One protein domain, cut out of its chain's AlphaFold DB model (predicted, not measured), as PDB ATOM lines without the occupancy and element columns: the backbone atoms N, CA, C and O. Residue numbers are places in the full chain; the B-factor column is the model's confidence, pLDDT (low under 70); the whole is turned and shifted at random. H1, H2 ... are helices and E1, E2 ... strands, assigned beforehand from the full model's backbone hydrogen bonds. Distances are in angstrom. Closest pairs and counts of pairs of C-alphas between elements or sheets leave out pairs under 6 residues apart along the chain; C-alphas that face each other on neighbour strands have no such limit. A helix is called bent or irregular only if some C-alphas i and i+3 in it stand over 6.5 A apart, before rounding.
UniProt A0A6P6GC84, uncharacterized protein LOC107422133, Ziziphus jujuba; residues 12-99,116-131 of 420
ATOM      1  N   ILE A  12     133.503 118.201 101.782       79.12
ATOM      2  CA  ILE A  12     133.377 119.448 102.555       79.12
ATOM      3  C   ILE A  12     132.066 119.386 103.338       79.12
ATOM      4  O   ILE A  12     131.005 119.205 102.736       79.12
ATOM      5  N   ALA A  13     132.145 119.529 104.662       83.31
ATOM      6  CA  ALA A  13     130.986 119.615 105.543       83.31
ATOM      7  C   ALA A  13     130.627 121.085 105.791       83.31
ATOM      8  O   ALA A  13     131.474 121.878 106.201       83.31
ATOM      9  N   LYS A  14     129.370 121.444 105.535       86.50
ATOM     10  CA  LYS A  14     128.765 122.699 105.969       86.50
ATOM     11  C   LYS A  14     127.895 122.393 107.179       86.50
ATOM     12  O   LYS A  14     126.845 121.770 107.035       86.50
ATOM     13  N   ASP A  15     128.360 122.820 108.341       89.69
ATOM     14  CA  ASP A  15     127.681 122.647 109.619       89.69
ATOM     15  C   ASP A  15     127.354 124.009 110.247       89.69
ATOM     16  O   ASP A  15     127.875 125.045 109.829       89.69
ATOM     17  N   TRP A  16     126.475 123.987 111.240       89.69
ATOM     18  CA  TRP A  16     126.078 125.133 112.041       89.69
ATOM     19  C   TRP A  16     126.469 124.862 113.484       89.69
ATOM     20  O   TRP A  16     125.709 124.263 114.234       89.69
ATOM     21  N   GLU A  17     127.673 125.265 113.862       88.50
ATOM     22  CA  GLU A  17     128.163 125.185 115.237       88.50
ATOM     23  C   GLU A  17     128.009 126.550 115.920       88.50
ATOM     24  O   GLU A  17     128.204 127.591 115.291       88.50
ATOM     25  N   SER A  18     127.647 126.553 117.204       89.19
ATOM     26  CA  SER A  18     127.673 127.753 118.049       89.19
ATOM     27  C   SER A  18     128.233 127.385 119.413       89.19
ATOM     28  O   SER A  18     127.574 126.713 120.207       89.19
ATOM     29  N   SER A  19     129.454 127.844 119.683       88.44
ATOM     30  CA  SER A  19     130.103 127.684 120.985       88.44
ATOM     31  C   SER A  19     129.318 128.380 122.095       88.44
ATOM     32  O   SER A  19     129.191 127.842 123.188       88.44
ATOM     33  N   GLU A  20     128.708 129.530 121.800       90.44
ATOM     34  CA  GLU A  20     127.908 130.297 122.756       90.44
ATOM     35  C   GLU A  20     126.672 129.520 123.208       90.44
ATOM     36  O   GLU A  20     126.313 129.551 124.385       90.44
ATOM     37  N   LEU A  21     126.023 128.802 122.286       89.44
ATOM     38  CA  LEU A  21     124.895 127.944 122.623       89.44
ATOM     39  C   LEU A  21     125.338 126.751 123.466       89.44
ATOM     40  O   LEU A  21     124.654 126.412 124.425       89.44
ATOM     41  N   VAL A  22     126.474 126.129 123.147       88.94
ATOM     42  CA  VAL A  22     127.017 125.019 123.945       88.94
ATOM     43  C   VAL A  22     127.312 125.473 125.377       88.94
ATOM     44  O   VAL A  22     126.909 124.799 126.330       88.94
ATOM     45  N   ASP A  23     127.937 126.640 125.542       88.81
ATOM     46  CA  ASP A  23     128.220 127.225 126.854       88.81
ATOM     47  C   ASP A  23     126.929 127.560 127.612       88.81
ATOM     48  O   ASP A  23     126.786 127.216 128.790       88.81
ATOM     49  N   LEU A  24     125.948 128.168 126.934       88.44
ATOM     50  CA  LEU A  24     124.636 128.462 127.513       88.44
ATOM     51  C   LEU A  24     123.937 127.183 127.986       88.44
ATOM     52  O   LEU A  24     123.459 127.125 129.117       88.44
ATOM     53  N   MET A  25     123.908 126.146 127.150       87.50
ATOM     54  CA  MET A  25     123.305 124.856 127.478       87.50
ATOM     55  C   MET A  25     124.006 124.200 128.670       87.50
ATOM     56  O   MET A  25     123.339 123.672 129.557       87.50
ATOM     57  N   SER A  26     125.337 124.302 128.754       85.25
ATOM     58  CA  SER A  26     126.110 123.818 129.903       85.25
ATOM     59  C   SER A  26     125.708 124.510 131.209       85.25
ATOM     60  O   SER A  26     125.497 123.846 132.226       85.25
ATOM     61  N   ILE A  27     125.551 125.838 131.183       84.50
ATOM     62  CA  ILE A  27     125.126 126.632 132.345       84.50
ATOM     63  C   ILE A  27     123.706 126.240 132.761       84.50
ATOM     64  O   ILE A  27     123.466 125.907 133.922       84.50
ATOM     65  N   VAL A  28     122.779 126.228 131.804       82.44
ATOM     66  CA  VAL A  28     121.353 125.986 132.044       82.44
ATOM     67  C   VAL A  28     121.108 124.570 132.580       82.44
ATOM     68  O   VAL A  28     120.366 124.405 133.551       82.44
ATOM     69  N   SER A  29     121.787 123.558 132.028       78.19
ATOM     70  CA  SER A  29     121.699 122.177 132.515       78.19
ATOM     71  C   SER A  29     122.354 121.977 133.887       78.19
ATOM     72  O   SER A  29     121.871 121.158 134.666       78.19
ATOM     73  N   ARG A  30     123.443 122.694 134.208       78.44
ATOM     74  CA  ARG A  30     124.157 122.550 135.491       78.44
ATOM     75  C   ARG A  30     123.451 123.253 136.646       78.44
ATOM     76  O   ARG A  30     123.444 122.738 137.758       78.44
ATOM     77  N   GLU A  31     122.910 124.440 136.397       77.06
ATOM     78  CA  GLU A  31     122.315 125.281 137.441       77.06
ATOM     79  C   GLU A  31     120.839 124.956 137.705       77.06
ATOM     80  O   GLU A  31     120.293 125.412 138.708       77.06
ATOM     81  N   GLY A  32     120.186 124.172 136.835       68.75
ATOM     82  CA  GLY A  32     118.776 123.803 137.002       68.75
ATOM     83  C   GLY A  32     117.847 125.020 136.984       68.75
ATOM     84  O   GLY A  32     116.856 125.078 137.711       68.75
ATOM     85  N   ASN A  33     118.197 126.050 136.204       82.38
ATOM     86  CA  ASN A  33     117.451 127.300 136.188       82.38
ATOM     87  C   ASN A  33     116.216 127.187 135.285       82.38
ATOM     88  O   ASN A  33     116.232 127.588 134.120       82.38
ATOM     89  N   ASN A  34     115.120 126.689 135.861       87.94
ATOM     90  CA  ASN A  34     113.857 126.446 135.159       87.94
ATOM     91  C   ASN A  34     113.336 127.684 134.407       87.94
ATOM     92  O   ASN A  34     112.800 127.565 133.309       87.94
ATOM     93  N   LYS A  35     113.527 128.896 134.947       89.44
ATOM     94  CA  LYS A  35     113.097 130.129 134.265       89.44
ATOM     95  C   LYS A  35     113.900 130.382 132.989       89.44
ATOM     96  O   LYS A  35     113.319 130.764 131.979       89.44
ATOM     97  N   CYS A  36     115.210 130.151 133.029       89.75
ATOM     98  CA  CYS A  36     116.071 130.284 131.856       89.75
ATOM     99  C   CYS A  36     115.777 129.205 130.807       89.75
ATOM    100  O   CYS A  36     115.696 129.543 129.631       89.75
ATOM    101  N   CYS A  37     115.546 127.953 131.218       91.81
ATOM    102  CA  CYS A  37     115.101 126.875 130.326       91.81
ATOM    103  C   CYS A  37     113.807 127.234 129.589       91.81
ATOM    104  O   CYS A  37     113.738 127.143 128.365       91.81
ATOM    105  N   ALA A  38     112.790 127.669 130.342       93.25
ATOM    106  CA  ALA A  38     111.498 128.050 129.787       93.25
ATOM    107  C   ALA A  38     111.650 129.195 128.780       93.25
ATOM    108  O   ALA A  38     111.161 129.097 127.658       93.25
ATOM    109  N   TYR A  39     112.395 130.238 129.154       93.94
ATOM    110  CA  TYR A  39     112.636 131.384 128.285       93.94
ATOM    111  C   TYR A  39     113.422 131.012 127.019       93.94
ATOM    112  O   TYR A  39     113.094 131.480 125.933       93.94
ATOM    113  N   LEU A  40     114.425 130.133 127.125       93.38
ATOM    114  CA  LEU A  40     115.165 129.639 125.962       93.38
ATOM    115  C   LEU A  40     114.234 128.923 124.973       93.38
ATOM    116  O   LEU A  40     114.327 129.165 123.770       93.38
ATOM    117  N   LEU A  41     113.305 128.097 125.466       95.38
ATOM    118  CA  LEU A  41     112.331 127.423 124.608       95.38
ATOM    119  C   LEU A  41     111.374 128.419 123.938       95.38
ATOM    120  O   LEU A  41     111.087 128.258 122.757       95.38
ATOM    121  N   GLU A  42     110.936 129.473 124.635       96.56
ATOM    122  CA  GLU A  42     110.106 130.544 124.050       96.56
ATOM    123  C   GLU A  42     110.835 131.318 122.946       96.56
ATOM    124  O   GLU A  42     110.245 131.637 121.910       96.56
ATOM    125  N   VAL A  43     112.121 131.624 123.153       95.25
ATOM    126  CA  VAL A  43     112.952 132.318 122.159       95.25
ATOM    127  C   VAL A  43     113.139 131.446 120.924       95.25
ATOM    128  O   VAL A  43     112.949 131.930 119.806       95.25
ATOM    129  N   LEU A  44     113.474 130.165 121.115       94.94
ATOM    130  CA  LEU A  44     113.593 129.221 120.009       94.94
ATOM    131  C   LEU A  44     112.263 129.086 119.273       94.94
ATOM    132  O   LEU A  44     112.262 129.237 118.061       94.94
ATOM    133  N   ASP A  45     111.144 128.907 119.977       96.56
ATOM    134  CA  ASP A  45     109.805 128.799 119.385       96.56
ATOM    135  C   ASP A  45     109.432 130.023 118.541       96.56
ATOM    136  O   ASP A  45     108.971 129.898 117.408       96.56
ATOM    137  N   THR A  46     109.701 131.221 119.061       97.00
ATOM    138  CA  THR A  46     109.359 132.482 118.391       97.00
ATOM    139  C   THR A  46     110.184 132.711 117.125       97.00
ATOM    140  O   THR A  46     109.675 133.252 116.144       97.00
ATOM    141  N   LEU A  47     111.463 132.332 117.146       96.06
ATOM    142  CA  LEU A  47     112.415 132.640 116.078       96.06
ATOM    143  C   LEU A  47     112.700 131.449 115.155       96.06
ATOM    144  O   LEU A  47     113.444 131.603 114.184       96.06
ATOM    145  N   TRP A  48     112.137 130.267 115.432       95.94
ATOM    146  CA  TRP A  48     112.510 129.041 114.729       95.94
ATOM    147  C   TRP A  48     112.304 129.163 113.225       95.94
ATOM    148  O   TRP A  48     113.242 129.033 112.435       95.94
ATOM    149  N   ASP A  49     111.077 129.484 112.831       94.19
ATOM    150  CA  ASP A  49     110.666 129.457 111.432       94.19
ATOM    151  C   ASP A  49     111.365 130.541 110.610       94.19
ATOM    152  O   ASP A  49     111.677 130.315 109.441       94.19
ATOM    153  N   SER A  50     111.641 131.698 111.220       94.25
ATOM    154  CA  SER A  50     112.271 132.839 110.551       94.25
ATOM    155  C   SER A  50     113.794 132.782 110.536       94.25
ATOM    156  O   SER A  50     114.411 133.428 109.690       94.25
ATOM    157  N   SER A  51     114.414 132.105 111.508       91.75
ATOM    158  CA  SER A  51     115.828 132.340 111.812       91.75
ATOM    159  C   SER A  51     116.645 131.103 112.157       91.75
ATOM    160  O   SER A  51     117.866 131.207 112.084       91.75
ATOM    161  N   PHE A  52     116.049 129.960 112.511       92.69
ATOM    162  CA  PHE A  52     116.819 128.781 112.944       92.69
ATOM    163  C   PHE A  52     116.510 127.489 112.184       92.69
ATOM    164  O   PHE A  52     117.378 126.623 112.116       92.69
ATOM    165  N   SER A  53     115.334 127.356 111.569       92.56
ATOM    166  CA  SER A  53     114.937 126.124 110.871       92.56
ATOM    167  C   SER A  53     115.898 125.730 109.738       92.56
ATOM    168  O   SER A  53     116.168 124.550 109.527       92.56
ATOM    169  N   ASP A  54     116.516 126.705 109.062       91.12
ATOM    170  CA  ASP A  54     117.541 126.483 108.032       91.12
ATOM    171  C   ASP A  54     118.879 125.956 108.588       91.12
ATOM    172  O   ASP A  54     119.719 125.455 107.836       91.12
ATOM    173  N   LYS A  55     119.074 126.048 109.909       91.62
ATOM    174  CA  LYS A  55     120.288 125.640 110.632       91.62
ATOM    175  C   LYS A  55     120.155 124.280 111.303       91.62
ATOM    176  O   LYS A  55     121.146 123.774 111.824       91.62
ATOM    177  N   ALA A  56     118.977 123.657 111.273       90.38
ATOM    178  CA  ALA A  56     118.758 122.326 111.841       90.38
ATOM    179  C   ALA A  56     119.519 121.219 111.077       90.38
ATOM    180  O   ALA A  56     119.895 120.193 111.646       90.38
ATOM    181  N   THR A  57     119.783 121.443 109.783       91.19
ATOM    182  CA  THR A  57     120.418 120.470 108.885       91.19
ATOM    183  C   THR A  57     121.782 120.964 108.400       91.19
ATOM    184  O   THR A  57     121.908 122.064 107.862       91.19
ATOM    185  N   GLY A  58     122.805 120.128 108.573       89.69
ATOM    186  CA  GLY A  58     124.112 120.258 107.934       89.69
ATOM    187  C   GLY A  58     124.186 119.455 106.632       89.69
ATOM    188  O   GLY A  58     123.384 118.550 106.389       89.69
ATOM    189  N   TYR A  59     125.157 119.777 105.778       88.38
ATOM    190  CA  TYR A  59     125.326 119.142 104.469       88.38
ATOM    191  C   TYR A  59     126.777 118.753 104.207       88.38
ATOM    192  O   TYR A  59     127.683 119.573 104.331       88.38
ATOM    193  N   CYS A  60     126.998 117.509 103.793       85.75
ATOM    194  CA  CYS A  60     128.286 117.016 103.322       85.75
ATOM    195  C   CYS A  60     128.248 116.877 101.803       85.75
ATOM    196  O   CYS A  60     127.453 116.102 101.268       85.75
ATOM    197  N   THR A  61     129.127 117.590 101.103       82.75
ATOM    198  CA  THR A  61     129.225 117.514  99.641       82.75
ATOM    199  C   THR A  61     130.493 116.767  99.251       82.75
ATOM    200  O   THR A  61     131.605 117.199  99.570       82.75
ATOM    201  N   SER A  62     130.329 115.646  98.543       77.31
ATOM    202  CA  SER A  62     131.454 114.913  97.961       77.31
ATOM    203  C   SER A  62     131.884 115.556  96.643       77.31
ATOM    204  O   SER A  62     131.064 115.770  95.746       77.31
ATOM    205  N   LYS A  63     133.187 115.820  96.499       68.06
ATOM    206  CA  LYS A  63     133.769 116.403  95.278       68.06
ATOM    207  C   LYS A  63     133.620 115.507  94.042       68.06
ATOM    208  O   LYS A  63     133.687 116.022  92.934       68.06
ATOM    209  N   SER A  64     133.440 114.195  94.212       63.28
ATOM    210  CA  SER A  64     133.429 113.229  93.104       63.28
ATOM    211  C   SER A  64     132.042 112.930  92.529       63.28
ATOM    212  O   SER A  64     131.964 112.458  91.399       63.28
ATOM    213  N   ALA A  65     130.961 113.192  93.272       62.44
ATOM    214  CA  ALA A  65     129.617 112.733  92.901       62.44
ATOM    215  C   ALA A  65     128.567 113.849  92.779       62.44
ATOM    216  O   ALA A  65     127.475 113.586  92.290       62.44
ATOM    217  N   GLY A  66     128.836 115.073  93.258       64.06
ATOM    218  CA  GLY A  66     127.847 116.166  93.276       64.06
ATOM    219  C   GLY A  66     126.626 115.919  94.182       64.06
ATOM    220  O   GLY A  66     125.806 116.813  94.365       64.06
ATOM    221  N   VAL A  67     126.515 114.729  94.778       67.75
ATOM    222  CA  VAL A  67     125.465 114.357  95.727       67.75
ATOM    223  C   VAL A  67     125.797 114.957  97.092       67.75
ATOM    224  O   VAL A  67     126.864 114.701  97.657       67.75
ATOM    225  N   SER A  68     124.874 115.767  97.612       78.81
ATOM    226  CA  SER A  68     124.934 116.316  98.965       78.81
ATOM    227  C   SER A  68     124.171 115.400  99.919       78.81
ATOM    228  O   SER A  68     122.995 115.116  99.696       78.81
ATOM    229  N   LYS A  69     124.840 114.918 100.968       85.25
ATOM    230  CA  LYS A  69     124.219 114.129 102.037       85.25
ATOM    231  C   LYS A  69     123.887 115.054 103.203       85.25
ATOM    232  O   LYS A  69     124.781 115.728 103.715       85.25
ATOM    233  N   SER A  70     122.627 115.085 103.618       88.56
ATOM    234  CA  SER A  70     122.209 115.823 104.809       88.56
ATOM    235  C   SER A  70     122.576 115.070 106.088       88.56
ATOM    236  O   SER A  70     122.625 113.838 106.121       88.56
ATOM    237  N   PHE A  71     122.838 115.822 107.149       88.75
ATOM    238  CA  PHE A  71     123.028 115.312 108.502       88.75
ATOM    239  C   PHE A  71     122.463 116.311 109.524       88.75
ATOM    240  O   PHE A  71     122.206 117.469 109.200       88.75
ATOM    241  N   LYS A  72     122.246 115.866 110.763       89.62
ATOM    242  CA  LYS A  72     121.802 116.726 111.871       89.62
ATOM    243  C   LYS A  72     122.932 117.677 112.273       89.62
ATOM    244  O   LYS A  72     124.016 117.195 112.590       89.62
ATOM    245  N   SER A  73     122.696 118.988 112.267       93.19
ATOM    246  CA  SER A  73     123.752 119.966 112.566       93.19
ATOM    247  C   SER A  73     124.235 119.910 114.023       93.19
ATOM    248  O   SER A  73     123.547 119.385 114.910       93.19
ATOM    249  N   SER A  74     125.401 120.495 114.297       91.62
ATOM    250  CA  SER A  74     125.917 120.650 115.666       91.62
ATOM    251  C   SER A  74     125.010 121.526 116.541       91.62
ATOM    252  O   SER A  74     124.762 121.194 117.703       91.62
ATOM    253  N   PHE A  75     124.424 122.586 115.977       91.88
ATOM    254  CA  PHE A  75     123.393 123.416 116.609       91.88
ATOM    255  C   PHE A  75     122.203 122.565 117.053       91.88
ATOM    256  O   PHE A  75     121.805 122.601 118.218       91.88
ATOM    257  N   MET A  76     121.684 121.729 116.150       93.00
ATOM    258  CA  MET A  76     120.545 120.867 116.447       93.00
ATOM    259  C   MET A  76     120.897 119.831 117.516       93.00
ATOM    260  O   MET A  76     120.121 119.594 118.441       93.00
ATOM    261  N   SER A  77     122.087 119.237 117.439       91.06
ATOM    262  CA  SER A  77     122.568 118.277 118.440       91.06
ATOM    263  C   SER A  77     122.670 118.910 119.834       91.06
ATOM    264  O   SER A  77     122.243 118.301 120.813       91.06
ATOM    265  N   SER A  78     123.103 120.172 119.914       90.56
ATOM    266  CA  SER A  78     123.241 120.916 121.177       90.56
ATOM    267  C   SER A  78     121.917 121.114 121.917       90.56
ATOM    268  O   SER A  78     121.910 121.135 123.144       90.56
ATOM    269  N   ILE A  79     120.795 121.221 121.198       91.88
ATOM    270  CA  ILE A  79     119.477 121.464 121.811       91.88
ATOM    271  C   ILE A  79     118.579 120.227 121.871       91.88
ATOM    272  O   ILE A  79     117.576 120.255 122.568       91.88
ATOM    273  N   SER A  80     118.884 119.136 121.170       91.50
ATOM    274  CA  SER A  80     118.031 117.928 121.186       91.50
ATOM    275  C   SER A  80     118.637 116.748 121.939       91.50
ATOM    276  O   SER A  80     117.894 115.904 122.438       91.50
ATOM    277  N   ASP A  81     119.963 116.705 122.088       89.94
ATOM    278  CA  ASP A  81     120.670 115.606 122.754       89.94
ATOM    279  C   ASP A  81     121.143 115.976 124.174       89.94
ATOM    280  O   ASP A  81     122.001 115.303 124.744       89.94
ATOM    281  N   VAL A  82     120.571 117.031 124.766       90.25
ATOM    282  CA  VAL A  82     120.880 117.538 126.118       90.25
ATOM    283  C   VAL A  82     119.594 117.665 126.942       90.25
ATOM    284  O   VAL A  82     118.522 117.915 126.391       90.25
ATOM    285  N   LYS A  83     119.685 117.492 128.268       92.81
ATOM    286  CA  LYS A  83     118.568 117.716 129.198       92.81
ATOM    287  C   LYS A  83     118.452 119.192 129.554       92.81
ATOM    288  O   LYS A  83     119.314 119.725 130.253       92.81
ATOM    289  N   TRP A  84     117.389 119.840 129.099       93.38
ATOM    290  CA  TRP A  84     117.163 121.260 129.386       93.38
ATOM    291  C   TRP A  84     115.702 121.701 129.293       93.38
ATOM    292  O   TRP A  84     115.408 122.842 129.641       93.38
ATOM    293  N   VAL A  85     114.788 120.835 128.845       94.94
ATOM    294  CA  VAL A  85     113.365 121.175 128.720       94.94
ATOM    295  C   VAL A  85     112.616 120.749 129.976       94.94
ATOM    296  O   VAL A  85     112.879 119.680 130.528       94.94
ATOM    297  N   LEU A  86     111.679 121.585 130.417       94.75
ATOM    298  CA  LEU A  86     110.838 121.307 131.575       94.75
ATOM    299  C   LEU A  86     109.681 120.377 131.221       94.75
ATOM    300  O   LEU A  86     109.066 120.503 130.159       94.75
ATOM    301  N   SER A  87     109.353 119.504 132.168       94.62
ATOM    302  CA  SER A  87     108.172 118.648 132.138       94.62
ATOM    303  C   SER A  87     107.022 119.284 132.919       94.62
ATOM    304  O   SER A  87     107.224 119.970 133.917       94.62
ATOM    305  N   SER A  88     105.784 119.015 132.512       93.19
ATOM    306  CA  SER A  88     104.597 119.362 133.302       93.19
ATOM    307  C   SER A  88     104.393 118.479 134.541       93.19
ATOM    308  O   SER A  88     103.492 118.758 135.330       93.19
ATOM    309  N   MET A  89     105.159 117.392 134.684       90.12
ATOM    310  CA  MET A  89     104.972 116.385 135.740       90.12
ATOM    311  C   MET A  89     105.911 116.558 136.935       90.12
ATOM    312  O   MET A  89     105.597 116.083 138.025       90.12
ATOM    313  N   ASP A  90     107.051 117.213 136.743       89.50
ATOM    314  CA  ASP A  90     108.106 117.334 137.745       89.50
ATOM    315  C   ASP A  90     108.920 118.622 137.542       89.50
ATOM    316  O   ASP A  90     108.662 119.417 136.640       89.50
ATOM    317  N   SER A  91     109.878 118.863 138.435       87.94
ATOM    318  CA  SER A  91     110.771 120.022 138.380       87.94
ATOM    319  C   SER A  91     112.115 119.731 137.707       87.94
ATOM    320  O   SER A  91     113.000 120.584 137.773       87.94
ATOM    321  N   GLU A  92     112.304 118.539 137.137       90.88
ATOM    322  CA  GLU A  92     113.564 118.118 136.532       90.88
ATOM    323  C   GLU A  92     113.664 118.550 135.062       90.88
ATOM    324  O   GLU A  92     112.681 118.910 134.406       90.88
ATOM    325  N   LEU A  93     114.893 118.532 134.540       92.81
ATOM    326  CA  LEU A  93     115.177 118.800 133.134       92.81
ATOM    327  C   LEU A  93     115.235 117.489 132.355       92.81
ATOM    328  O   LEU A  93     115.897 116.532 132.763       92.81
ATOM    329  N   HIS A  94     114.608 117.482 131.185       94.25
ATOM    330  CA  HIS A  94     114.470 116.300 130.341       94.25
ATOM    331  C   HIS A  94     115.043 116.540 128.951       94.25
ATOM    332  O   HIS A  94     115.235 117.683 128.514       94.25
ATOM    333  N   TYR A  95     115.331 115.441 128.254       94.94
ATOM    334  CA  TYR A  95     115.607 115.508 126.828       94.94
ATOM    335  C   TYR A  95     114.305 115.835 126.089       94.94
ATOM    336  O   TYR A  95     113.268 115.261 126.422       94.94
ATOM    337  N   PRO A  96     114.337 116.680 125.047       95.56
ATOM    338  CA  PRO A  96     113.137 116.991 124.273       95.56
ATOM    339  C   PRO A  96     112.407 115.746 123.749       95.56
ATOM    340  O   PRO A  96     111.191 115.653 123.860       95.56
ATOM    341  N   LYS A  97     113.149 114.742 123.267       94.50
ATOM    342  CA  LYS A  97     112.594 113.481 122.741       94.50
ATOM    343  C   LYS A  97     111.820 112.626 123.752       94.50
ATOM    344  O   LYS A  97     111.052 111.754 123.350       94.50
ATOM    345  N   ASP A  98     112.021 112.867 125.045       94.50
ATOM    346  CA  ASP A  98     111.340 112.134 126.115       94.50
ATOM    347  C   ASP A  98     110.002 112.799 126.492       94.50
ATOM    348  O   ASP A  98     109.189 112.200 127.195       94.50
ATOM    349  N   LEU A  99     109.749 114.020 126.001       96.38
ATOM    350  CA  LEU A  99     108.569 114.817 126.322       96.38
ATOM    351  C   LEU A  99     107.556 114.847 125.175       96.38
ATOM    352  O   LEU A  99     107.896 114.822 123.988       96.38
ATOM    353  N   TYR A 116     104.455 116.620 129.474       96.75
ATOM    354  CA  TYR A 116     104.390 117.604 128.396       96.75
ATOM    355  C   TYR A 116     105.538 118.603 128.509       96.75
ATOM    356  O   TYR A 116     105.898 119.011 129.613       96.75
ATOM    357  N   ALA A 117     106.071 119.034 127.367       96.56
ATOM    358  CA  ALA A 117     107.046 120.114 127.309       96.56
ATOM    359  C   ALA A 117     106.423 121.446 127.748       96.56
ATOM    360  O   ALA A 117     105.346 121.830 127.278       96.56
ATOM    361  N   VAL A 118     107.116 122.152 128.643       94.31
ATOM    362  CA  VAL A 118     106.703 123.461 129.157       94.31
ATOM    363  C   VAL A 118     107.793 124.503 128.872       94.31
ATOM    364  O   VAL A 118     108.950 124.273 129.228       94.31
ATOM    365  N   PRO A 119     107.447 125.675 128.303       94.44
ATOM    366  CA  PRO A 119     106.116 126.094 127.839       94.44
ATOM    367  C   PRO A 119     105.667 125.419 126.530       94.44
ATOM    368  O   PRO A 119     106.447 124.775 125.832       94.44
ATOM    369  N   LYS A 120     104.378 125.577 126.195       94.88
ATOM    370  CA  LYS A 120     103.790 125.025 124.968       94.88
ATOM    371  C   LYS A 120     104.363 125.712 123.726       94.88
ATOM    372  O   LYS A 120     104.102 126.891 123.494       94.88
ATOM    373  N   VAL A 121     105.047 124.921 122.907       95.38
ATOM    374  CA  VAL A 121     105.657 125.323 121.631       95.38
ATOM    375  C   VAL A 121     104.606 125.464 120.529       95.38
ATOM    376  O   VAL A 121     103.701 124.628 120.420       95.38
ATOM    377  N   ARG A 122     104.712 126.520 119.718       94.94
ATOM    378  CA  ARG A 122     103.785 126.875 118.633       94.94
ATOM    379  C   ARG A 122     104.310 126.508 117.245       94.94
ATOM    380  O   ARG A 122     103.503 126.145 116.395       94.94
ATOM    381  N   SER A 123     105.617 126.600 117.008       95.75
ATOM    382  CA  SER A 123     106.246 126.225 115.741       95.75
ATOM    383  C   SER A 123     106.192 124.710 115.559       95.75
ATOM    384  O   SER A 123     106.862 123.949 116.260       95.75
ATOM    385  N   GLU A 124     105.414 124.258 114.575       94.12
ATOM    386  CA  GLU A 124     105.333 122.839 114.212       94.12
ATOM    387  C   GLU A 124     106.686 122.296 113.729       94.12
ATOM    388  O   GLU A 124     107.020 121.145 114.010       94.12
ATOM    389  N   LYS A 125     107.490 123.137 113.060       94.69
ATOM    390  CA  LYS A 125     108.841 122.776 112.614       94.69
ATOM    391  C   LYS A 125     109.776 122.558 113.796       94.69
ATOM    392  O   LYS A 125     110.474 121.554 113.825       94.69
ATOM    393  N   LEU A 126     109.759 123.444 114.798       96.06
ATOM    394  CA  LEU A 126     110.577 123.256 115.998       96.06
ATOM    395  C   LEU A 126     110.202 121.959 116.706       96.06
ATOM    396  O   LEU A 126     111.080 121.188 117.082       96.06
ATOM    397  N   VAL A 127     108.899 121.705 116.854       95.56
ATOM    398  CA  VAL A 127     108.381 120.484 117.476       95.56
ATOM    399  C   VAL A 127     108.941 119.236 116.790       95.56
ATOM    400  O   VAL A 127     109.413 118.333 117.486       95.56
ATOM    401  N   SER A 128     108.941 119.192 115.451       93.31
ATOM    402  CA  SER A 128     109.513 118.066 114.705       93.31
ATOM    403  C   SER A 128     111.038 118.005 114.775       93.31
ATOM    404  O   SER A 128     111.586 116.922 114.962       93.31
ATOM    405  N   ASP A 129     111.718 119.144 114.648       94.19
ATOM    406  CA  ASP A 129     113.179 119.211 114.545       94.19
ATOM    407  C   ASP A 129     113.855 118.848 115.874       94.19
ATOM    408  O   ASP A 129     114.848 118.118 115.897       94.19
ATOM    409  N   ILE A 130     113.295 119.317 116.997       93.38
ATOM    410  CA  ILE A 130     113.807 119.014 118.340       93.38
ATOM    411  C   ILE A 130     113.393 117.627 118.840       93.38
ATOM    412  O   ILE A 130     114.032 117.079 119.740       93.38
ATOM    413  N   GLY A 131     112.368 117.038 118.220       94.25
ATOM    414  CA  GLY A 131     111.964 115.655 118.433       94.25
ATOM    415  C   GLY A 131     110.911 115.441 119.517       94.25
ATOM    416  O   GLY A 131     110.837 114.333 120.039       94.25
TER     417      GLY A 131
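AT A GLANCE: This is residues 12 to 99 and 116 to 131 of the 420 residues of the protein "uncharacterized protein LOC107422133" of Ziziphus jujuba (UniProt A0A6P6GC84). A small slab of three antiparallel strands, E1, E2 and E3, makes one end of an elongated shape, and the four helices H1 to H4, the short strand E4 and the stretch of residues 88 to 99, with no named element, lie beyond it along the long axis. H3 sits in the middle, with H1 packed on it at one place and H4 at another, while the long, kinked helix H2 packs on H4 and runs back from near E4 towards the sheet. The hairpin loop around Ser 64 and the turn around Asp 90 lie at the two far ends of the long axis. The printed part has 104 residues, with four named helices and four named strands in the order E1 H1 H2 E2 E3 H3 E4 H4; the sheet's order is E1, E2, E3, all antiparallel, and the class is mixed, helices and strands. The whole is compact, with a radius of gyration of the C-alphas of 14.9 A, and spans 51 by 26 by 23 A.

HOW THE PARTS SIT: In the sheet, E2, residues 57 to 61, is the inner strand, and E1, residues 12 to 14, and E3, residues 68 to 72, are the edge strands. E1 and E2 are antiparallel at 164 degrees between their directions, with N 14 and O 59 within hydrogen-bond range at 2.8 A and N 61 and O 12 at 3.0 A. E2 and E3 form a hairpin, antiparallel at 148 degrees, with N 58 and O 71 at 2.8 A and N 69 and O 60 at 2.9 A. H3, residues 74 to 80, is on the sheet but only grazes it, with its residues 74 to 76. H1, residues 19 to 31, touches H3 with residues 21 to 25 alone; the closest C-alphas, those of Val 22 and Ser 78, are 6.2 A apart, and the two run the same way at a shallow tilt of 23 degrees. H4, residues 124 to 130, touches H3 about perpendicular, at 78 degrees, with the closest C-alphas, those of Ser 80 and Ile 130, 5.2 A apart. H2, residues 34 to 55, touches H4 with residues 44 to 53 alone, the closest C-alphas being those of Trp 48 and Leu 126, 6.2 A apart. Their lines are only just about perpendicular, at 73 degrees. The helices' packing is mostly crossed, that is, with lines at more than a shallow tilt, but only just: 1 of the 3 touching pairs is at a shallow tilt. H1 and H2 are close but not clearly touching, with the C-alphas of Val 28 and Cys 37 closest at 6.5 A. E4, residues 85 to 87, pairs with no named strand, but its residues 85 to 86 pair with residues 93 to 94, and its residues 86 to 87 with residues 117 to 118, both antiparallel. The closest C-alphas of E4 and H2, those of Val 85 and Cys 37, are 6.2 A apart. In H1, H3 and H4 every O i to N i+4 pair is within hydrogen-bond range; in H2 13 of 18 are.

IN THESE COORDINATES: E1 begins at C-alpha 12, at (133.377, 119.448, 102.555). E2 is 13.1 A long and E3 13.3 A. H2, 25.4 A from C-alpha 34 to C-alpha 55, has a kink of 93 degrees near residue 48 and is irregular: C-alphas 46 and 49 are 7.7 A apart. H2 begins at C-alpha 34, at (113.857, 126.446, 135.159). H1 is 18.4 A long, H3 10.0 A and H4 10.2 A; E1 is 6.6 A and E4 6.7 A. H4 ends at C-alpha 130, at (113.807, 119.014, 118.340).

THE WHOLE: The two C-alphas farthest apart are those of Ser 64 and Asp 90, at 51.5 A. Residues 100 to 115 are not printed, and C-alphas 99 and 116 are 5.4 A apart across this cut, which lies in the link from E4 to H4. Of the links that are printed whole, E2 to E3 is short, the others are tight, and none is long. Residues 88 to 99 hold no named element. The mean pLDDT of the printed part is 89.4; residue 32 and residues 63 to 67 are under 70.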